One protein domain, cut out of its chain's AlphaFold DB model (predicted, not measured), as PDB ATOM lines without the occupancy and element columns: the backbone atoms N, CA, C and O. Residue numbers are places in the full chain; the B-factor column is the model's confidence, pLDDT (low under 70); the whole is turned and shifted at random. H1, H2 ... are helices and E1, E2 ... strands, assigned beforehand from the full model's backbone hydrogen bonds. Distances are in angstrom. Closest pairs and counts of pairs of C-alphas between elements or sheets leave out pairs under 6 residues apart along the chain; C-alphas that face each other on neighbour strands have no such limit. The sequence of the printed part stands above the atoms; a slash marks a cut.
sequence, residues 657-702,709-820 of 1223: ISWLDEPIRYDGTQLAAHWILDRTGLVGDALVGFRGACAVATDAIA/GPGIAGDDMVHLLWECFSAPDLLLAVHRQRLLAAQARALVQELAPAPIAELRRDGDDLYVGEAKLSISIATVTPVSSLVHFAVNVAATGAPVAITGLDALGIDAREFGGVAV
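This is residues 657 to 702 and 709 to 820 of the 1223 residues of the protein "Hypothetical protein" of Symbiodinium sp. KB8 (UniProt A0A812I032). A twisted sheet of five strands has the long helix H2 laid along one face over E7 and E6 and the short helix H4 on that face over E2, while the short H1 crosses the strands on the other face. The small hairpin of E4 and E5 packs on residues 737 to 749 of H2, with E5 next to the first residues of E6. The printed part has 158 residues with four named helices and seven named strands, in the order E1 H1 E2 E3 H2 E4 E5 E6 E7 H3 H4. The large sheet runs E1 E2 E3 E7 E6 and is mixed; the class is mixed, helices and strands. The whole is compact and rounded, with a radius of gyration of the C-alphas of 14.7 A and spans of 42 by 33 by 30 A.

In the large sheet, E2, residues 686 to 695, and E3, residues 713 to 724, are antiparallel neighbours, with N 690 and O 719 2.9 A apart. E2 bends by 87 degrees at residue 692 and E3 by 109 degrees at residue 716. E7, residues 785 to 792, is antiparallel to E3, with N 720 and O 789 2.7 A apart. E6, residues 774 to 780, is an edge strand and forms a hairpin with E7, with N 777 and O 788 2.9 A apart. At the other edge, E1, residues 657 to 660, is parallel to E2, with N 660 and O 689 2.8 A apart. H1, residues 675 to 680, is on the sheet at a height of 8.9 A, over E2 and across the strands; E1, H1 and E2 form a strand-helix-strand unit, two parallel neighbour strands with a helix between, with a right-handed crossover. H2, residues 730 to 751, is on the opposite face at a height of 8.8 A, along the strands, and its closest C-alphas to E6 are Val 734 and Ala 778, 5.4 A. H4, residues 812 to 818, is on the same face as H2; with its residues 747 to 751 alone H2 only just touches H4, with 3 pairs of C-alphas within 8 A, the closest those of Leu 747 and Phe 815, 6.8 A. E4, residues 759 to 762, and E5, residues 765 to 768, form a hairpin, with N 760 and O 767 2.8 A apart; the closest C-alphas of H2 and E5 are those of Ala 741 and Asp 765, 6.4 A. H3, residues 805 to 808, only grazes the large sheet; it is too short for an O i to N i+4 pair, while in H1, H2 and H4 every such pair is within hydrogen-bond range.

E1 begins at C-alpha 657, (25.861, -6.551, 134.520). H2 is 31.1 A long, from C-alpha 730 at (17.558, -14.048, 116.559). E3 measures 25.3 A, E7 23.6 A, E2 23.2 A and E6 20.7 A. H4 ends at C-alpha 818, (36.061, -2.190, 132.055).

The two C-alphas farthest apart, those of Ala 754 and Pro 782, are 44.2 A apart. Residues 703 to 708 are cut out, between E2 and E3, with 12.4 A from C-alpha 702 to C-alpha 709. The links E1 to H1 and E7 to H3 are long. The mean pLDDT of the printed part is 80.9; 23 residues are under 70, among them 731 to 733 and 816 to 820.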
ATOM      1  N   ILE A 657      24.530  -6.033 134.826       67.25
ATOM      2  CA  ILE A 657      25.861  -6.551 134.520       67.25
ATOM      3  C   ILE A 657      26.514  -7.074 135.797       67.25
ATOM      4  O   ILE A 657      26.507  -6.382 136.815       67.25
ATOM      5  N   SER A 658      27.063  -8.288 135.756       76.06
ATOM      6  CA  SER A 658      27.737  -8.915 136.899       76.06
ATOM      7  C   SER A 658      28.958  -9.713 136.456       76.06
ATOM      8  O   SER A 658      29.016 -10.199 135.335       76.06
ATOM      9  N   TRP A 659      29.935  -9.873 137.342       82.06
ATOM     10  CA  TRP A 659      31.073 -10.770 137.146       82.06
ATOM     11  C   TRP A 659      30.992 -11.908 138.170       82.06
ATOM     12  O   TRP A 659      30.628 -11.656 139.318       82.06
ATOM     13  N   LEU A 660      31.295 -13.145 137.776       83.19
ATOM     14  CA  LEU A 660      31.395 -14.296 138.673       83.19
ATOM     15  C   LEU A 660      32.869 -14.635 138.871       83.19
ATOM     16  O   LEU A 660      33.572 -14.994 137.928       83.19
ATOM     17  N   ASP A 661      33.335 -14.501 140.111       75.81
ATOM     18  CA  ASP A 661      34.726 -14.777 140.482       75.81
ATOM     19  C   ASP A 661      35.040 -16.286 140.550       75.81
ATOM     20  O   ASP A 661      36.207 -16.675 140.575       75.81
ATOM     21  N   GLU A 662      34.020 -17.145 140.593       81.19
ATOM     22  CA  GLU A 662      34.201 -18.597 140.545       81.19
ATOM     23  C   GLU A 662      34.597 -19.070 139.133       81.19
ATOM     24  O   GLU A 662      34.014 -18.615 138.146       81.19
ATOM     25  N   PRO A 663      35.564 -20.000 139.007       79.81
ATOM     26  CA  PRO A 663      35.921 -20.558 137.715       79.81
ATOM     27  C   PRO A 663      34.802 -21.476 137.214       79.81
ATOM     28  O   PRO A 663      34.557 -22.543 137.784       79.81
ATOM     29  N   ILE A 664      34.122 -21.068 136.143       89.81
ATOM     30  CA  ILE A 664      32.996 -21.802 135.557       89.81
ATOM     31  C   ILE A 664      33.429 -22.349 134.204       89.81
ATOM     32  O   ILE A 664      33.785 -21.596 133.300       89.81
ATOM     33  N   ARG A 665      33.369 -23.676 134.057       90.88
ATOM     34  CA  ARG A 665      33.556 -24.330 132.762       90.88
ATOM     35  C   ARG A 665      32.340 -24.064 131.876       90.88
ATOM     36  O   ARG A 665      31.217 -24.327 132.296       90.88
ATOM     37  N   TYR A 666      32.579 -23.606 130.654       92.19
ATOM     38  CA  TYR A 666      31.558 -23.464 129.626       92.19
ATOM     39  C   TYR A 666      31.478 -24.736 128.774       92.19
ATOM     40  O   TYR A 666      32.432 -25.092 128.078       92.19
ATOM     41  N   ASP A 667      30.348 -25.437 128.835       90.00
ATOM     42  CA  ASP A 667      30.079 -26.673 128.081       90.00
ATOM     43  C   ASP A 667      28.893 -26.548 127.110       90.00
ATOM     44  O   ASP A 667      28.490 -27.527 126.482       90.00
ATOM     45  N   GLY A 668      28.362 -25.331 126.960       85.19
ATOM     46  CA  GLY A 668      27.204 -25.014 126.125       85.19
ATOM     47  C   GLY A 668      25.877 -25.084 126.880       85.19
ATOM     48  O   GLY A 668      24.931 -24.400 126.494       85.19
ATOM     49  N   THR A 669      25.802 -25.791 128.016       88.19
ATOM     50  CA  THR A 669      24.562 -25.877 128.814       88.19
ATOM     51  C   THR A 669      24.180 -24.546 129.469       88.19
ATOM     52  O   THR A 669      23.033 -24.354 129.869       88.19
ATOM     53  N   GLN A 670      25.121 -23.597 129.536       91.62
ATOM     54  CA  GLN A 670      24.891 -22.245 130.044       91.62
ATOM     55  C   GLN A 670      24.092 -21.367 129.059       91.62
ATOM     56  O   GLN A 670      23.527 -20.360 129.477       91.62
ATOM     57  N   LEU A 671      23.978 -21.746 127.777       88.56
ATOM     58  CA  LEU A 671      23.062 -21.121 126.807       88.56
ATOM     59  C   LEU A 671      21.617 -21.615 126.999       88.56
ATOM     60  O   LEU A 671      20.958 -22.072 126.065       88.56
ATOM     61  N   ALA A 672      21.110 -21.509 128.224       89.31
ATOM     62  CA  ALA A 672      19.745 -21.866 128.578       89.31
ATOM     63  C   ALA A 672      18.985 -20.647 129.106       89.31
ATOM     64  O   ALA A 672      19.562 -19.774 129.759       89.31
ATOM     65  N   ALA A 673      17.676 -20.604 128.835       88.75
ATOM     66  CA  ALA A 673      16.809 -19.562 129.378       88.75
ATOM     67  C   ALA A 673      16.911 -19.546 130.906       88.75
ATOM     68  O   ALA A 673      16.856 -20.603 131.534       88.75
ATOM     69  N   HIS A 674      17.012 -18.358 131.489       90.00
ATOM     70  CA  HIS A 674      17.120 -18.115 132.924       90.00
ATOM     71  C   HIS A 674      18.376 -18.660 133.611       90.00
ATOM     72  O   HIS A 674      18.471 -18.533 134.830       90.00
ATOM     73  N   TRP A 675      19.384 -19.171 132.892       92.81
ATOM     74  CA  TRP A 675      20.619 -19.635 133.538       92.81
ATOM     75  C   TRP A 675      21.276 -18.530 134.381       92.81
ATOM     76  O   TRP A 675      21.720 -18.769 135.507       92.81
ATOM     77  N   ILE A 676      21.274 -17.290 133.873       88.12
ATOM     78  CA  ILE A 676      21.804 -16.129 134.597       88.12
ATOM     79  C   ILE A 676      20.976 -15.854 135.855       88.12
ATOM     80  O   ILE A 676      21.548 -15.626 136.923       88.12
ATOM     81  N   LEU A 677      19.648 -15.901 135.758       86.12
ATOM     82  CA  LEU A 677      18.756 -15.720 136.902       86.12
ATOM     83  C   LEU A 677      18.989 -16.801 137.966       86.12
ATOM     84  O   LEU A 677      19.166 -16.464 139.135       86.12
ATOM     85  N   ASP A 678      19.055 -18.069 137.568       87.38
ATOM     86  CA  ASP A 678      19.245 -19.200 138.477       87.38
ATOM     87  C   ASP A 678      20.612 -19.153 139.169       87.38
ATOM     88  O   ASP A 678      20.729 -19.496 140.349       87.38
ATOM     89  N   ARG A 679      21.653 -18.693 138.460       85.44
ATOM     90  CA  ARG A 679      23.013 -18.624 139.007       85.44
ATOM     91  C   ARG A 679      23.275 -17.380 139.851       85.44
ATOM     92  O   ARG A 679      24.020 -17.459 140.822       85.44
ATOM     93  N   THR A 680      22.700 -16.235 139.480       80.31
ATOM     94  CA  THR A 680      23.074 -14.919 140.037       80.31
ATOM     95  C   THR A 680      21.942 -14.203 140.775       80.31
ATOM     96  O   THR A 680      22.179 -13.204 141.452       80.31
ATOM     97  N   GLY A 681      20.700 -14.677 140.646       80.62
ATOM     98  CA  GLY A 681      19.503 -14.002 141.152       80.62
ATOM     99  C   GLY A 681      19.107 -12.746 140.362       80.62
ATOM    100  O   GLY A 681      18.186 -12.031 140.765       80.62
ATOM    101  N   LEU A 682      19.787 -12.436 139.251       76.81
ATOM    102  CA  LEU A 682      19.499 -11.259 138.434       76.81
ATOM    103  C   LEU A 682      18.243 -11.477 137.586       76.81
ATOM    104  O   LEU A 682      18.239 -12.220 136.613       76.81
ATOM    105  N   VAL A 683      17.161 -10.794 137.965       73.94
ATOM    106  CA  VAL A 683      15.881 -10.820 137.237       73.94
ATOM    107  C   VAL A 683      15.900  -9.843 136.059       73.94
ATOM    108  O   VAL A 683      16.143  -8.656 136.277       73.94
ATOM    109  N   GLY A 684      15.551 -10.293 134.854       73.19
ATOM    110  CA  GLY A 684      15.500  -9.464 133.641       73.19
ATOM    111  C   GLY A 684      16.796  -9.514 132.835       73.19
ATOM    112  O   GLY A 684      17.662 -10.337 133.115       73.19
ATOM    113  N   ASP A 685      16.911  -8.655 131.824       76.44
ATOM    114  CA  ASP A 685      18.068  -8.603 130.928       76.44
ATOM    115  C   ASP A 685      19.372  -8.493 131.722       76.44
ATOM    116  O   ASP A 685      19.507  -7.618 132.585       76.44
ATOM    117  N   ALA A 686      20.333  -9.371 131.447       80.06
ATOM    118  CA  ALA A 686      21.553  -9.457 132.232       80.06
ATOM    119  C   ALA A 686      22.752  -9.952 131.418       80.06
ATOM    120  O   ALA A 686      22.631 -10.872 130.617       80.06
ATOM    121  N   LEU A 687      23.918  -9.349 131.648       83.00
ATOM    122  CA  LEU A 687      25.204  -9.725 131.064       83.00
ATOM    123  C   LEU A 687      26.134 -10.162 132.193       83.00
ATOM    124  O   LEU A 687      26.467  -9.373 133.075       83.00
ATOM    125  N   VAL A 688      26.562 -11.414 132.170       86.44
ATOM    126  CA  VAL A 688      27.424 -11.993 133.190       86.44
ATOM    127  C   VAL A 688      28.761 -12.387 132.590       86.44
ATOM    128  O   VAL A 688      28.810 -13.166 131.643       86.44
ATOM    129  N   GLY A 689      29.845 -11.858 133.149       88.50
ATOM    130  CA  GLY A 689      31.203 -12.280 132.825       88.50
ATOM    131  C   GLY A 689      31.737 -13.311 133.816       88.50
ATOM    132  O   GLY A 689      31.458 -13.210 135.006       88.50
ATOM    133  N   PHE A 690      32.495 -14.300 133.358       90.00
ATOM    134  CA  PHE A 690      33.187 -15.282 134.203       90.00
ATOM    135  C   PHE A 690      34.410 -15.847 133.476       90.00
ATOM    136  O   PHE A 690      34.546 -15.672 132.270       90.00
ATOM    137  N   ARG A 691      35.316 -16.529 134.182       91.00
ATOM    138  CA  ARG A 691      36.504 -17.167 133.582       91.00
ATOM    139  C   ARG A 691      36.454 -18.678 133.772       91.00
ATOM    140  O   ARG A 691      36.010 -19.142 134.817       91.00
ATOM    141  N   GLY A 692      36.930 -19.446 132.803       90.75
ATOM    142  CA  GLY A 692      37.075 -20.892 132.934       90.75
ATOM    143  C   GLY A 692      37.367 -21.589 131.611       90.75
ATOM    144  O   GLY A 692      37.537 -20.949 130.579       90.75
ATOM    145  N   ALA A 693      37.466 -22.918 131.654       91.44
ATOM    146  CA  ALA A 693      37.703 -23.730 130.464       91.44
ATOM    147  C   ALA A 693      36.451 -23.809 129.575       91.44
ATOM    148  O   ALA A 693      35.327 -23.848 130.077       91.44
ATOM    149  N   CYS A 694      36.642 -23.938 128.268       92.50
ATOM    150  CA  CYS A 694      35.596 -24.158 127.278       92.50
ATOM    151  C   CYS A 694      35.699 -25.576 126.706       92.50
ATOM    152  O   CYS A 694      36.767 -25.986 126.262       92.50
ATOM    153  N   ALA A 695      34.601 -26.328 126.680       90.00
ATOM    154  CA  ALA A 695      34.517 -27.609 125.978       90.00
ATOM    155  C   ALA A 695      33.048 -27.975 125.741       90.00
ATOM    156  O   ALA A 695      32.414 -28.564 126.619       90.00
ATOM    157  N   VAL A 696      32.531 -27.603 124.569       87.62
ATOM    158  CA  VAL A 696      31.112 -27.730 124.208       87.62
ATOM    159  C   VAL A 696      30.791 -29.167 123.790       87.62
ATOM    160  O   VAL A 696      31.483 -29.739 122.945       87.62
ATOM    161  N   ALA A 697      29.756 -29.762 124.385       80.56
ATOM    162  CA  ALA A 697      29.293 -31.100 124.011       80.56
ATOM    163  C   ALA A 697      28.592 -31.078 122.639       80.56
ATOM    164  O   ALA A 697      27.950 -30.092 122.287       80.56
ATOM    165  N   THR A 698      28.697 -32.156 121.852       78.31
ATOM    166  CA  THR A 698      28.160 -32.211 120.475       78.31
ATOM    167  C   THR A 698      26.648 -31.961 120.407       78.31
ATOM    168  O   THR A 698      26.162 -31.391 119.439       78.31
ATOM    169  N   ASP A 699      25.904 -32.348 121.442       78.00
ATOM    170  CA  ASP A 699      24.464 -32.119 121.594       78.00
ATOM    171  C   ASP A 699      24.101 -30.706 122.090       78.00
ATOM    172  O   ASP A 699      22.925 -30.342 122.081       78.00
ATOM    173  N   ALA A 700      25.094 -29.902 122.480       78.50
ATOM    174  CA  ALA A 700      24.948 -28.527 122.960       78.50
ATOM    175  C   ALA A 700      25.518 -27.471 121.987       78.50
ATOM    176  O   ALA A 700      25.545 -26.282 122.314       78.50
ATOM    177  N   ILE A 701      25.971 -27.877 120.793       80.25
ATOM    178  CA  ILE A 701      26.418 -26.954 119.742       80.25
ATOM    179  C   ILE A 701      25.196 -26.226 119.170       80.25
ATOM    180  O   ILE A 701      24.316 -26.835 118.565       80.25
ATOM    181  N   ALA A 702      25.147 -24.909 119.371       78.44
ATOM    182  CA  ALA A 702      24.044 -24.072 118.906       78.44
ATOM    183  C   ALA A 702      24.193 -23.620 117.440       78.44
ATOM    184  O   ALA A 702      23.181 -23.334 116.800       78.44
ATOM    185  N   GLY A 709      32.072 -29.952 112.332       70.75
ATOM    186  CA  GLY A 709      33.358 -29.277 112.513       70.75
ATOM    187  C   GLY A 709      34.312 -29.958 113.513       70.75
ATOM    188  O   GLY A 709      33.992 -30.982 114.115       70.75
ATOM    189  N   PRO A 710      35.516 -29.392 113.737       71.94
ATOM    190  CA  PRO A 710      36.548 -29.977 114.602       71.94
ATOM    191  C   PRO A 710      36.264 -29.870 116.120       71.94
ATOM    192  O   PRO A 710      37.078 -30.335 116.920       71.94
ATOM    193  N   GLY A 711      35.127 -29.290 116.524       79.12
ATOM    194  CA  GLY A 711      34.718 -29.071 117.920       79.12
ATOM    195  C   GLY A 711      35.093 -27.688 118.480       79.12
ATOM    196  O   GLY A 711      35.925 -26.982 117.915       79.12
ATOM    197  N   ILE A 712      34.480 -27.298 119.608       85.00
ATOM    198  CA  ILE A 712      34.695 -25.998 120.276       85.00
ATOM    199  C   ILE A 712      35.264 -26.235 121.682       85.00
ATOM    200  O   ILE A 712      34.548 -26.672 122.588       85.00
ATOM    201  N   ALA A 713      36.555 -25.948 121.868       87.19
ATOM    202  CA  ALA A 713      37.253 -26.132 123.140       87.19
ATOM    203  C   ALA A 713      38.386 -25.111 123.353       87.19
ATOM    204  O   ALA A 713      38.871 -24.520 122.391       87.19
ATOM    205  N   GLY A 714      38.801 -24.919 124.608       89.44
ATOM    206  CA  GLY A 714      39.921 -24.077 125.037       89.44
ATOM    207  C   GLY A 714      40.167 -24.226 126.543       89.44
ATOM    208  O   GLY A 714      39.213 -24.356 127.309       89.44
ATOM    209  N   ASP A 715      41.424 -24.231 126.994       88.31
ATOM    210  CA  ASP A 715      41.739 -24.550 128.399       88.31
ATOM    211  C   ASP A 715      41.397 -23.412 129.379       88.31
ATOM    212  O   ASP A 715      41.100 -23.677 130.546       88.31
ATOM    213  N   ASP A 716      41.423 -22.154 128.925       91.00
ATOM    214  CA  ASP A 716      41.158 -20.977 129.760       91.00
ATOM    215  C   ASP A 716      40.661 -19.787 128.926       91.00
ATOM    216  O   ASP A 716      41.369 -19.287 128.045       91.00
ATOM    217  N   MET A 717      39.438 -19.334 129.201       92.69
ATOM    218  CA  MET A 717      38.762 -18.256 128.489       92.69
ATOM    219  C   MET A 717      38.015 -17.328 129.452       92.69
ATOM    220  O   MET A 717      37.524 -17.740 130.503       92.69
ATOM    221  N   VAL A 718      37.872 -16.062 129.060       91.25
ATOM    222  CA  VAL A 718      36.889 -15.144 129.646       91.25
ATOM    223  C   VAL A 718      35.602 -15.276 128.857       91.25
ATOM    224  O   VAL A 718      35.593 -15.010 127.663       91.25
ATOM    225  N   HIS A 719      34.521 -15.647 129.524       92.50
ATOM    226  CA  HIS A 719      33.189 -15.791 128.964       92.50
ATOM    227  C   HIS A 719      32.316 -14.607 129.359       92.50
ATOM    228  O   HIS A 719      32.305 -14.193 130.512       92.50
ATOM    229  N   LEU A 720      31.548 -14.101 128.405       89.75
ATOM    230  CA  LEU A 720      30.496 -13.118 128.581       89.75
ATOM    231  C   LEU A 720      29.197 -13.755 128.097       89.75
ATOM    232  O   LEU A 720      29.057 -14.078 126.917       89.75
ATOM    233  N   LEU A 721      28.255 -13.949 129.010       90.38
ATOM    234  CA  LEU A 721      26.942 -14.503 128.722       90.38
ATOM    235  C   LEU A 721      25.887 -13.418 128.901       90.38
ATOM    236  O   LEU A 721      25.736 -12.873 129.989       90.38
ATOM    237  N   TRP A 722      25.158 -13.099 127.842       89.31
ATOM    238  CA  TRP A 722      24.094 -12.105 127.847       89.31
ATOM    239  C   TRP A 722      22.751 -12.775 127.598       89.31
ATOM    240  O   TRP A 722      22.553 -13.384 126.552       89.31
ATOM    241  N   GLU A 723      21.814 -12.607 128.522       88.44
ATOM    242  CA  GLU A 723      20.412 -12.954 128.335       88.44
ATOM    243  C   GLU A 723      19.549 -11.694 128.242       88.44
ATOM    244  O   GLU A 723      19.713 -10.749 129.015       88.44
ATOM    245  N   CYS A 724      18.623 -11.675 127.286       78.88
ATOM    246  CA  CYS A 724      17.718 -10.557 127.060       78.88
ATOM    247  C   CYS A 724      16.302 -11.054 126.744       78.88
ATOM    248  O   CYS A 724      16.114 -11.879 125.854       78.88
ATOM    249  N   PHE A 725      15.305 -10.537 127.457       74.56
ATOM    250  CA  PHE A 725      13.903 -10.965 127.432       74.56
ATOM    251  C   PHE A 725      13.022 -10.091 126.527       74.56
ATOM    252  O   PHE A 725      11.837 -10.377 126.345       74.56
ATOM    253  N   SER A 726      13.570  -9.029 125.926       55.28
ATOM    254  CA  SER A 726      12.870  -8.276 124.886       55.28
ATOM    255  C   SER A 726      12.740  -9.166 123.646       55.28
ATOM    256  O   SER A 726      13.774  -9.417 123.040       55.28
ATOM    257  N   ALA A 727      11.523  -9.641 123.334       51.91
ATOM    258  CA  ALA A 727      11.104 -10.506 122.211       51.91
ATOM    259  C   ALA A 727      12.204 -11.422 121.612       51.91
ATOM    260  O   ALA A 727      13.136 -10.891 121.020       51.91
ATOM    261  N   PRO A 728      12.091 -12.767 121.675       69.31
ATOM    262  CA  PRO A 728      13.138 -13.705 121.239       69.31
ATOM    263  C   PRO A 728      13.420 -13.626 119.724       69.31
ATOM    264  O   PRO A 728      12.942 -14.428 118.924       69.31
ATOM    265  N   ASP A 729      14.201 -12.617 119.342       73.56
ATOM    266  CA  ASP A 729      14.547 -12.219 117.984       73.56
ATOM    267  C   ASP A 729      16.023 -12.535 117.736       73.56
ATOM    268  O   ASP A 729      16.938 -11.906 118.279       73.56
ATOM    269  N   LEU A 730      16.237 -13.538 116.888       77.38
ATOM    270  CA  LEU A 730      17.558 -14.048 116.559       77.38
ATOM    271  C   LEU A 730      18.404 -13.018 115.801       77.38
ATOM    272  O   LEU A 730      19.605 -12.923 116.042       77.38
ATOM    273  N   LEU A 731      17.797 -12.205 114.930       66.44
ATOM    274  CA  LEU A 731      18.529 -11.187 114.171       66.44
ATOM    275  C   LEU A 731      19.066 -10.109 115.110       66.44
ATOM    276  O   LEU A 731      20.230  -9.709 115.021       66.44
ATOM    277  N   LEU A 732      18.242  -9.678 116.066       60.59
ATOM    278  CA  LEU A 732      18.662  -8.724 117.085       60.59
ATOM    279  C   LEU A 732      19.782  -9.291 117.975       60.59
ATOM    280  O   LEU A 732      20.735  -8.570 118.292       60.59
ATOM    281  N   ALA A 733      19.703 -10.573 118.338       68.38
ATOM    282  CA  ALA A 733      20.738 -11.272 119.101       68.38
ATOM    283  C   ALA A 733      22.086 -11.300 118.355       68.38
ATOM    284  O   ALA A 733      23.108 -10.914 118.922       68.38
ATOM    285  N   VAL A 734      22.086 -11.636 117.059       73.69
ATOM    286  CA  VAL A 734      23.287 -11.640 116.198       73.69
ATOM    287  C   VAL A 734      23.896 -10.236 116.067       73.69
ATOM    288  O   VAL A 734      25.117 -10.057 116.071       73.69
ATOM    289  N   HIS A 735      23.073  -9.188 115.993       61.03
ATOM    290  CA  HIS A 735      23.587  -7.816 115.962       61.03
ATOM    291  C   HIS A 735      24.241  -7.396 117.285       61.03
ATOM    292  O   HIS A 735      25.287  -6.738 117.268       61.03
ATOM    293  N   ARG A 736      23.665  -7.800 118.422       67.56
ATOM    294  CA  ARG A 736      24.229  -7.583 119.764       67.56
ATOM    295  C   ARG A 736      25.548  -8.336 119.955       67.56
ATOM    296  O   ARG A 736      26.522  -7.750 120.418       67.56
ATOM    297  N   GLN A 737      25.607  -9.581 119.502       76.44
ATOM    298  CA  GLN A 737      26.805 -10.418 119.473       76.44
ATOM    299  C   GLN A 737      27.959  -9.766 118.699       76.44
ATOM    300  O   GLN A 737      29.057  -9.587 119.219       76.44
ATOM    301  N   ARG A 738      27.697  -9.289 117.478       72.50
ATOM    302  CA  ARG A 738      28.706  -8.595 116.659       72.50
ATOM    303  C   ARG A 738      29.126  -7.238 117.226       72.50
ATOM    304  O   ARG A 738      30.190  -6.716 116.872       72.50
ATOM    305  N   LEU A 739      28.283  -6.614 118.049       60.53
ATOM    306  CA  LEU A 739      28.631  -5.395 118.778       60.53
ATOM    307  C   LEU A 739      29.568  -5.712 119.948       60.53
ATOM    308  O   LEU A 739      30.580  -5.027 120.087       60.53
ATOM    309  N   LEU A 740      29.277  -6.771 120.708       67.38
ATOM    310  CA  LEU A 740      30.158  -7.307 121.749       67.38
ATOM    311  C   LEU A 740      31.536  -7.656 121.182       67.38
ATOM    312  O   LEU A 740      32.535  -7.175 121.704       67.38
ATOM    313  N   ALA A 741      31.598  -8.359 120.048       71.62
ATOM    314  CA  ALA A 741      32.858  -8.665 119.370       71.62
ATOM    315  C   ALA A 741      33.650  -7.403 118.984       71.62
ATOM    316  O   ALA A 741      34.870  -7.337 119.128       71.62
ATOM    317  N   ALA A 742      32.969  -6.351 118.522       61.41
ATOM    318  CA  ALA A 742      33.627  -5.093 118.173       61.41
ATOM    319  C   ALA A 742      34.135  -4.321 119.400       61.41
ATOM    320  O   ALA A 742      35.215  -3.733 119.338       61.41
ATOM    321  N   GLN A 743      33.384  -4.333 120.502       64.25
ATOM    322  CA  GLN A 743      33.818  -3.740 121.768       64.25
ATOM    323  C   GLN A 743      34.987  -4.519 122.371       64.25
ATOM    324  O   GLN A 743      35.960  -3.909 122.798       64.25
ATOM    325  N   ALA A 744      34.937  -5.850 122.307       71.25
ATOM    326  CA  ALA A 744      36.028  -6.723 122.702       71.25
ATOM    327  C   ALA A 744      37.301  -6.441 121.892       71.25
ATOM    328  O   ALA A 744      38.351  -6.268 122.493       71.25
ATOM    329  N   ARG A 745      37.229  -6.280 120.558       82.62
ATOM    330  CA  ARG A 745      38.396  -5.879 119.740       82.62
ATOM    331  C   ARG A 745      38.999  -4.561 120.220       82.62
ATOM    332  O   ARG A 745      40.213  -4.463 120.367       82.62
ATOM    333  N   ALA A 746      38.155  -3.549 120.432       68.12
ATOM    334  CA  ALA A 746      38.606  -2.233 120.872       68.12
ATOM    335  C   ALA A 746      39.279  -2.308 122.249       68.12
ATOM    336  O   ALA A 746      40.324  -1.700 122.449       68.12
ATOM    337  N   LEU A 747      38.718  -3.110 123.154       72.38
ATOM    338  CA  LEU A 747      39.248  -3.300 124.495       72.38
ATOM    339  C   LEU A 747      40.542  -4.133 124.500       72.38
ATOM    340  O   LEU A 747      41.469  -3.785 125.219       72.38
ATOM    341  N   VAL A 748      40.663  -5.163 123.652       75.31
ATOM    342  CA  VAL A 748      41.922  -5.910 123.454       75.31
ATOM    343  C   VAL A 748      43.021  -4.976 122.944       75.31
ATOM    344  O   VAL A 748      44.134  -4.999 123.452       75.31
ATOM    345  N   GLN A 749      42.711  -4.107 121.978       79.56
ATOM    346  CA  GLN A 749      43.678  -3.136 121.459       79.56
ATOM    347  C   GLN A 749      44.072  -2.079 122.504       79.56
ATOM    348  O   GLN A 749      45.206  -1.608 122.497       79.56
ATOM    349  N   GLU A 750      43.136  -1.684 123.371       71.31
ATOM    350  CA  GLU A 750      43.354  -0.685 124.422       71.31
ATOM    351  C   GLU A 750      44.184  -1.234 125.587       71.31
ATOM    352  O   GLU A 750      45.027  -0.515 126.118       71.31
ATOM    353  N   LEU A 751      43.960  -2.494 125.967       72.19
ATOM    354  CA  LEU A 751      44.657  -3.130 127.084       72.19
ATOM    355  C   LEU A 751      46.005  -3.749 126.689       72.19
ATOM    356  O   LEU A 751      46.814  -4.049 127.564       72.19
ATOM    357  N   ALA A 752      46.268  -3.943 125.394       75.94
ATOM    358  CA  ALA A 752      47.544  -4.477 124.932       75.94
ATOM    359  C   ALA A 752      48.706  -3.517 125.273       75.94
ATOM    360  O   ALA A 752      48.625  -2.322 124.972       75.94
ATOM    361  N   PRO A 753      49.841  -4.008 125.810       65.81
ATOM    362  CA  PRO A 753      51.002  -3.175 126.140       65.81
ATOM    363  C   PRO A 753      51.627  -2.479 124.921       65.81
ATOM    364  O   PRO A 753      52.344  -1.486 125.066       65.81
ATOM    365  N   ALA A 754      51.391  -3.016 123.721       70.94
ATOM    366  CA  ALA A 754      51.834  -2.470 122.447       70.94
ATOM    367  C   ALA A 754      50.766  -2.699 121.358       70.94
ATOM    368  O   ALA A 754      49.984  -3.646 121.464       70.94
ATOM    369  N   PRO A 755      50.732  -1.874 120.292       71.75
ATOM    370  CA  PRO A 755      49.751  -2.024 119.222       71.75
ATOM    371  C   PRO A 755      49.868  -3.390 118.533       71.75
ATOM    372  O   PRO A 755      50.918  -3.726 117.985       71.75
ATOM    373  N   ILE A 756      48.778  -4.159 118.519       79.44
ATOM    374  CA  ILE A 756      48.714  -5.459 117.845       79.44
ATOM    375  C   ILE A 756      48.355  -5.223 116.373       79.44
ATOM    376  O   ILE A 756      47.216  -4.897 116.053       79.44
ATOM    377  N   ALA A 757      49.332  -5.347 115.474       68.88
ATOM    378  CA  ALA A 757      49.165  -4.988 114.061       68.88
ATOM    379  C   ALA A 757      48.207  -5.912 113.279       68.88
ATOM    380  O   ALA A 757      47.545  -5.455 112.354       68.88
ATOM    381  N   GLU A 758      48.102  -7.192 113.654       82.62
ATOM    382  CA  GLU A 758      47.287  -8.193 112.940       82.62
ATOM    383  C   GLU A 758      45.954  -8.525 113.642       82.62
ATOM    384  O   GLU A 758      45.327  -9.537 113.327       82.62
ATOM    385  N   LEU A 759      45.502  -7.702 114.601       86.12
ATOM    386  CA  LEU A 759      44.224  -7.907 115.292       86.12
ATOM    387  C   LEU A 759      43.042  -7.502 114.395       86.12
ATOM    388  O   LEU A 759      42.746  -6.316 114.207       86.12
ATOM    389  N   ARG A 760      42.306  -8.495 113.898       81.88
ATOM    390  CA  ARG A 760      41.136  -8.320 113.027       81.88
ATOM    391  C   ARG A 760      39.883  -8.943 113.641       81.88
ATOM    392  O   ARG A 760      39.956  -9.885 114.421       81.88
ATOM    393  N   ARG A 761      38.718  -8.408 113.272       84.38
ATOM    394  CA  ARG A 761      37.408  -9.001 113.582       84.38
ATOM    395  C   ARG A 761      36.790  -9.480 112.282       84.38
ATOM    396  O   ARG A 761      36.678  -8.682 111.355       84.38
ATOM    397  N   ASP A 762      36.337 -10.719 112.260       78.94
ATOM    398  CA  ASP A 762      35.582 -11.296 111.157       78.94
ATOM    399  C   ASP A 762      34.219 -11.731 111.694       78.94
ATOM    400  O   ASP A 762      34.135 -12.599 112.554       78.94
ATOM    401  N   GLY A 763      33.156 -11.022 111.304       82.19
ATOM    402  CA  GLY A 763      31.831 -11.233 111.893       82.19
ATOM    403  C   GLY A 763      31.808 -11.041 113.420       82.19
ATOM    404  O   GLY A 763      31.962  -9.933 113.937       82.19
ATOM    405  N   ASP A 764      31.532 -12.112 114.134       79.12
ATOM    406  CA  ASP A 764      31.432 -12.237 115.586       79.12
ATOM    407  C   ASP A 764      32.712 -12.777 116.243       79.12
ATOM    408  O   ASP A 764      32.791 -12.815 117.468       79.12
ATOM    409  N   ASP A 765      33.744 -13.077 115.453       84.38
ATOM    410  CA  ASP A 765      35.013 -13.623 115.921       84.38
ATOM    411  C   ASP A 765      36.177 -12.630 115.808       84.38
ATOM    412  O   ASP A 765      36.219 -11.740 114.952       84.38
ATOM    413  N   LEU A 766      37.166 -12.806 116.682       88.81
ATOM    414  CA  LEU A 766      38.417 -12.060 116.722       88.81
ATOM    415  C   LEU A 766      39.581 -12.964 116.337       88.81
ATOM    416  O   LEU A 766      39.629 -14.122 116.744       88.81
ATOM    417  N   TYR A 767      40.542 -12.409 115.605       89.44
ATOM    418  CA  TYR A 767      41.747 -13.092 115.145       89.44
ATOM    419  C   TYR A 767      42.968 -12.196 115.329       89.44
ATOM    420  O   TYR A 767      42.874 -10.980 115.168       89.44
ATOM    421  N   VAL A 768      44.119 -12.805 115.601       88.06
ATOM    422  CA  VAL A 768      45.434 -12.167 115.472       88.06
ATOM    423  C   VAL A 768      46.205 -12.949 114.417       88.06
ATOM    424  O   VAL A 768      46.566 -14.108 114.632       88.06
ATOM    425  N   GLY A 769      46.376 -12.341 113.245       87.88
ATOM    426  CA  GLY A 769      46.848 -13.035 112.048       87.88
ATOM    427  C   GLY A 769      45.843 -14.099 111.594       87.88
ATOM    428  O   GLY A 769      44.661 -13.808 111.372       87.88
ATOM    429  N   GLU A 770      46.311 -15.344 111.491       84.50
ATOM    430  CA  GLU A 770      45.490 -16.527 111.180       84.50
ATOM    431  C   GLU A 770      44.960 -17.245 112.440       84.50
ATOM    432  O   GLU A 770      44.141 -18.155 112.336       84.50
ATOM    433  N   ALA A 771      45.407 -16.851 113.639       87.00
ATOM    434  CA  ALA A 771      45.039 -17.507 114.891       87.00
ATOM    435  C   ALA A 771      43.788 -16.873 115.520       87.00
ATOM    436  O   ALA A 771      43.700 -15.651 115.662       87.00
ATOM    437  N   LYS A 772      42.821 -17.699 115.933       90.31
ATOM    438  CA  LYS A 772      41.537 -17.257 116.499       90.31
ATOM    439  C   LYS A 772      41.682 -16.873 117.983       90.31
ATOM    440  O   LYS A 772      42.261 -17.609 118.777       90.31
ATOM    441  N   LEU A 773      41.182 -15.699 118.358       90.81
ATOM    442  CA  LEU A 773      41.265 -15.117 119.705       90.81
ATOM    443  C   LEU A 773      39.950 -15.245 120.484       90.81
ATOM    444  O   LEU A 773      39.975 -15.323 121.710       90.81
ATOM    445  N   SER A 774      38.807 -15.255 119.801       93.38
ATOM    446  CA  SER A 774      37.498 -15.377 120.446       93.38
ATOM    447  C   SER A 774      36.628 -16.432 119.784       93.38
ATOM    448  O   SER A 774      36.875 -16.824 118.649       93.38
ATOM    449  N   ILE A 775      35.592 -16.844 120.500       91.50
ATOM    450  CA  ILE A 775      34.449 -17.587 119.975       91.50
ATOM    451  C   ILE A 775      33.181 -16.847 120.373       91.50
ATOM    452  O   ILE A 775      33.144 -16.176 121.411       91.50
ATOM    453  N   SER A 776      32.130 -16.975 119.579       91.19
ATOM    454  CA  SER A 776      30.850 -16.393 119.933       91.19
ATOM    455  C   SER A 776      29.691 -17.166 119.328       91.19
ATOM    456  O   SER A 776      29.843 -17.820 118.307       91.19
ATOM    457  N   ILE A 777      28.524 -17.073 119.961       91.69
ATOM    458  CA  ILE A 777      27.268 -17.539 119.385       91.69
ATOM    459  C   ILE A 777      26.099 -16.680 119.879       91.69
ATOM    460  O   ILE A 777      26.098 -16.192 121.014       91.69
ATOM    461  N   ALA A 778      25.090 -16.504 119.029       87.25
ATOM    462  CA  ALA A 778      23.805 -15.915 119.380       87.25
ATOM    463  C   ALA A 778      22.680 -16.898 119.062       87.25
ATOM    464  O   ALA A 778      22.649 -17.496 117.990       87.25
ATOM    465  N   THR A 779      21.738 -17.048 119.985       91.25
ATOM    466  CA  THR A 779      20.582 -17.930 119.820       91.25
ATOM    467  C   THR A 779      19.352 -17.349 120.511       91.25
ATOM    468  O   THR A 779      19.407 -16.303 121.164       91.25
ATOM    469  N   VAL A 780      18.216 -18.016 120.350       89.56
ATOM    470  CA  VAL A 780      16.959 -17.673 121.010       89.56
ATOM    471  C   VAL A 780      16.381 -18.887 121.716       89.56
ATOM    472  O   VAL A 780      16.493 -20.024 121.267       89.56
ATOM    473  N   THR A 781      15.715 -18.618 122.823       87.06
ATOM    474  CA  THR A 781      14.835 -19.533 123.536       87.06
ATOM    475  C   THR A 781      13.388 -19.097 123.287       87.06
ATOM    476  O   THR A 781      13.153 -18.026 122.723       87.06
ATOM    477  N   PRO A 782      12.378 -19.860 123.733       85.69
ATOM    478  CA  PRO A 782      10.988 -19.415 123.639       85.69
ATOM    479  C   PRO A 782      10.691 -18.082 124.351       85.69
ATOM    480  O   PRO A 782       9.647 -17.488 124.094       85.69
ATOM    481  N   VAL A 783      11.565 -17.630 125.260       76.75
ATOM    482  CA  VAL A 783      11.310 -16.485 126.151       76.75
ATOM    483  C   VAL A 783      12.414 -15.423 126.161       76.75
ATOM    484  O   VAL A 783      12.182 -14.329 126.669       76.75
ATOM    485  N   SER A 784      13.596 -15.704 125.610       82.69
ATOM    486  CA  SER A 784      14.755 -14.806 125.655       82.69
ATOM    487  C   SER A 784      15.699 -15.011 124.470       82.69
ATOM    488  O   SER A 784      15.776 -16.089 123.893       82.69
ATOM    489  N   SER A 785      16.442 -13.976 124.097       87.19
ATOM    490  CA  SER A 785      17.642 -14.090 123.264       87.19
ATOM    491  C   SER A 785      18.880 -14.263 124.141       87.19
ATOM    492  O   SER A 785      19.002 -13.586 125.165       87.19
ATOM    493  N   LEU A 786      19.803 -15.122 123.715       89.06
ATOM    494  CA  LEU A 786      21.044 -15.431 124.415       89.06
ATOM    495  C   LEU A 786      22.245 -15.158 123.515       89.06
ATOM    496  O   LEU A 786      22.243 -15.514 122.339       89.06
ATOM    497  N   VAL A 787      23.283 -14.553 124.082       89.62
ATOM    498  CA  VAL A 787      24.567 -14.335 123.418       89.62
ATOM    499  C   VAL A 787      25.675 -14.840 124.324       89.62
ATOM    500  O   VAL A 787      25.776 -14.420 125.474       89.62
ATOM    501  N   HIS A 788      26.535 -15.699 123.796       93.12
ATOM    502  CA  HIS A 788      27.799 -16.054 124.423       93.12
ATOM    503  C   HIS A 788      28.936 -15.469 123.596       93.12
ATOM    504  O   HIS A 788      28.975 -15.599 122.373       93.12
ATOM    505  N   PHE A 789      29.849 -14.776 124.255       90.81
ATOM    506  CA  PHE A 789      31.061 -14.256 123.647       90.81
ATOM    507  C   PHE A 789      32.215 -14.575 124.578       90.81
ATOM    508  O   PHE A 789      32.166 -14.219 125.752       90.81
ATOM    509  N   ALA A 790      33.247 -15.244 124.083       90.81
ATOM    510  CA  ALA A 790      34.362 -15.644 124.914       90.81
ATOM    511  C   ALA A 790      35.702 -15.376 124.247       90.81
ATOM    512  O   ALA A 790      35.856 -15.567 123.046       90.81
ATOM    513  N   VAL A 791      36.679 -14.946 125.037       91.81
ATOM    514  CA  VAL A 791      38.028 -14.603 124.582       91.81
ATOM    515  C   VAL A 791      39.022 -15.546 125.239       91.81
ATOM    516  O   VAL A 791      38.988 -15.727 126.456       91.81
ATOM    517  N   ASN A 792      39.903 -16.143 124.442       92.38
ATOM    518  CA  ASN A 792      40.957 -17.025 124.927       92.38
ATOM    519  C   ASN A 792      41.904 -16.246 125.837       92.38
ATOM    520  O   ASN A 792      42.401 -15.187 125.458       92.38
ATOM    521  N   VAL A 793      42.191 -16.782 127.018       89.00
ATOM    522  CA  VAL A 793      43.249 -16.264 127.890       89.00
ATOM    523  C   VAL A 793      44.556 -16.980 127.565       89.00
ATOM    524  O   VAL A 793      45.535 -16.328 127.208       89.00
ATOM    525  N   ALA A 794      44.524 -18.316 127.560       87.25
ATOM    526  CA  ALA A 794      45.637 -19.169 127.157       87.25
ATOM    527  C   ALA A 794      45.477 -19.667 125.709       87.25
ATOM    528  O   ALA A 794      44.372 -19.938 125.244       87.25
ATOM    529  N   ALA A 795      46.591 -19.838 124.994       84.81
ATOM    530  CA  ALA A 795      46.616 -20.357 123.622       84.81
ATOM    531  C   ALA A 795      46.707 -21.904 123.568       84.81
ATOM    532  O   ALA A 795      47.499 -22.454 122.801       84.81
ATOM    533  N   THR A 796      45.950 -22.617 124.410       85.94
ATOM    534  CA  THR A 796      45.963 -24.094 124.506       85.94
ATOM    535  C   THR A 796      44.549 -24.689 124.578       85.94
ATOM    536  O   THR A 796      43.590 -24.009 124.942       85.94
ATOM    537  N   GLY A 797      44.405 -25.963 124.199       79.62
ATOM    538  CA  GLY A 797      43.155 -26.723 124.359       79.62
ATOM    539  C   GLY A 797      42.142 -26.627 123.209       79.62
ATOM    540  O   GLY A 797      41.146 -27.346 123.234       79.62
ATOM    541  N   ALA A 798      42.388 -25.801 122.184       82.94
ATOM    542  CA  ALA A 798      41.512 -25.685 121.015       82.94
ATOM    543  C   ALA A 798      41.936 -26.597 119.844       82.94
ATOM    544  O   ALA A 798      43.131 -26.805 119.625       82.94
ATOM    545  N   PRO A 799      40.982 -27.100 119.038       80.19
ATOM    546  CA  PRO A 799      41.264 -27.956 117.881       80.19
ATOM    547  C   PRO A 799      41.685 -27.174 116.619       80.19
ATOM    548  O   PRO A 799      41.943 -27.768 115.573       80.19
ATOM    549  N   VAL A 800      41.769 -25.844 116.715       83.94
ATOM    550  CA  VAL A 800      42.194 -24.914 115.660       83.94
ATOM    551  C   VAL A 800      43.308 -24.002 116.179       83.94
ATOM    552  O   VAL A 800      43.517 -23.896 117.386       83.94
ATOM    553  N   ALA A 801      44.036 -23.333 115.281       86.44
ATOM    554  CA  ALA A 801      45.070 -22.383 115.682       86.44
ATOM    555  C   ALA A 801      44.449 -21.202 116.451       86.44
ATOM    556  O   ALA A 801      43.613 -20.478 115.908       86.44
ATOM    557  N   ILE A 802      44.871 -21.004 117.704       89.19
ATOM    558  CA  ILE A 802      44.365 -19.950 118.590       89.19
ATOM    559  C   ILE A 802      45.488 -19.089 119.168       89.19
ATOM    560  O   ILE A 802      46.636 -19.515 119.268       89.19
ATOM    561  N   THR A 803      45.133 -17.873 119.565       89.31
ATOM    562  CA  THR A 803      45.955 -16.993 120.404       89.31
ATOM    563  C   THR A 803      45.152 -16.589 121.639       89.31
ATOM    564  O   THR A 803      43.935 -16.767 121.648       89.31
ATOM    565  N   GLY A 804      45.804 -16.063 122.673       88.94
ATOM    566  CA  GLY A 804      45.156 -15.703 123.934       88.94
ATOM    567  C   GLY A 804      45.639 -14.371 124.499       88.94
ATOM    568  O   GLY A 804      46.686 -13.862 124.097       88.94
ATOM    569  N   LEU A 805      44.877 -13.812 125.439       87.62
ATOM    570  CA  LEU A 805      45.183 -12.549 126.116       87.62
ATOM    571  C   LEU A 805      46.573 -12.551 126.775       87.62
ATOM    572  O   LEU A 805      47.256 -11.529 126.719       87.62
ATOM    573  N   ASP A 806      47.049 -13.695 127.281       87.06
ATOM    574  CA  ASP A 806      48.388 -13.820 127.875       87.06
ATOM    575  C   ASP A 806      49.501 -13.563 126.847       87.06
ATOM    576  O   ASP A 806      50.475 -12.862 127.128       87.06
ATOM    577  N   ALA A 807      49.341 -14.076 125.622       83.31
ATOM    578  CA  ALA A 807      50.290 -13.853 124.529       83.31
ATOM    579  C   ALA A 807      50.301 -12.388 124.057       83.31
ATOM    580  O   ALA A 807      51.270 -11.935 123.448       83.31
ATOM    581  N   LEU A 808      49.227 -11.652 124.356       83.56
ATOM    582  CA  LEU A 808      49.053 -10.235 124.054       83.56
ATOM    583  C   LEU A 808      49.399  -9.328 125.245       83.56
ATOM    584  O   LEU A 808      49.373  -8.111 125.091       83.56
ATOM    585  N   GLY A 809      49.740  -9.894 126.409       80.50
ATOM    586  CA  GLY A 809      50.082  -9.153 127.625       80.50
ATOM    587  C   GLY A 809      48.897  -8.453 128.298       80.50
ATOM    588  O   GLY A 809      49.104  -7.427 128.942       80.50
ATOM    589  N   ILE A 810      47.677  -8.969 128.124       83.62
ATOM    590  CA  ILE A 810      46.429  -8.373 128.625       83.62
ATOM    591  C   ILE A 810      45.920  -9.165 129.827       83.62
ATOM    592  O   ILE A 810      45.706 -10.372 129.728       83.62
ATOM    593  N   ASP A 811      45.656  -8.483 130.945       81.25
ATOM    594  CA  ASP A 811      45.043  -9.125 132.105       81.25
ATOM    595  C   ASP A 811      43.558  -9.436 131.852       81.25
ATOM    596  O   ASP A 811      42.737  -8.571 131.530       81.25
ATOM    597  N   ALA A 812      43.201 -10.707 132.031       76.88
ATOM    598  CA  ALA A 812      41.858 -11.219 131.787       76.88
ATOM    599  C   ALA A 812      40.781 -10.579 132.688       76.88
ATOM    600  O   ALA A 812      39.624 -10.457 132.280       76.88
ATOM    601  N   ARG A 813      41.134 -10.164 133.914       69.06
ATOM    602  CA  ARG A 813      40.191  -9.579 134.880       69.06
ATOM    603  C   ARG A 813      39.945  -8.101 134.585       69.06
ATOM    604  O   ARG A 813      38.814  -7.632 134.715       69.06
ATOM    605  N   GLU A 814      40.975  -7.385 134.144       69.69
ATOM    606  CA  GLU A 814      40.872  -5.998 133.684       69.69
ATOM    607  C   GLU A 814      39.999  -5.883 132.424       69.69
ATOM    608  O   GLU A 814      39.098  -5.040 132.366       69.69
ATOM    609  N   PHE A 815      40.174  -6.806 131.472       72.19
ATOM    610  CA  PHE A 815      39.303  -6.929 130.301       72.19
ATOM    611  C   PHE A 815      37.832  -7.167 130.691       72.19
ATOM    612  O   PHE A 815      36.931  -6.535 130.141       72.19
ATOM    613  N   GLY A 816      37.569  -8.016 131.689       60.50
ATOM    614  CA  GLY A 816      36.211  -8.286 132.173       60.50
ATOM    615  C   GLY A 816      35.523  -7.096 132.862       60.50
ATOM    616  O   GLY A 816      34.317  -6.906 132.709       60.50
ATOM    617  N   GLY A 817      36.270  -6.278 133.612       57.00
ATOM    618  CA  GLY A 817      35.708  -5.211 134.454       57.00
ATOM    619  C   GLY A 817      35.389  -3.890 133.739       57.00
ATOM    620  O   GLY A 817      34.428  -3.205 134.099       57.00
ATOM    621  N   VAL A 818      36.171  -3.506 132.725       54.28
ATOM    622  CA  VAL A 818      36.061  -2.190 132.055       54.28
ATOM    623  C   VAL A 818      34.890  -2.113 131.070       54.28
ATOM    624  O   VAL A 818      34.352  -1.028 130.834       54.28
ATOM    625  N   ALA A 819      34.417  -3.246 130.554       51.16
ATOM    626  CA  ALA A 819      33.348  -3.319 129.557       51.16
ATOM    627  C   ALA A 819      31.955  -2.798 130.027       51.16
ATOM    628  O   ALA A 819      30.998  -2.861 129.260       51.16
ATOM    629  N   VAL A 820      31.805  -2.259 131.254       49.47
ATOM    630  CA  VAL A 820      30.518  -2.236 131.987       49.47
ATOM    631  C   VAL A 820      29.856  -0.852 132.319       49.47
ATOM    632  O   VAL A 820      28.654  -0.865 132.557       49.47
TER     633      VAL A 820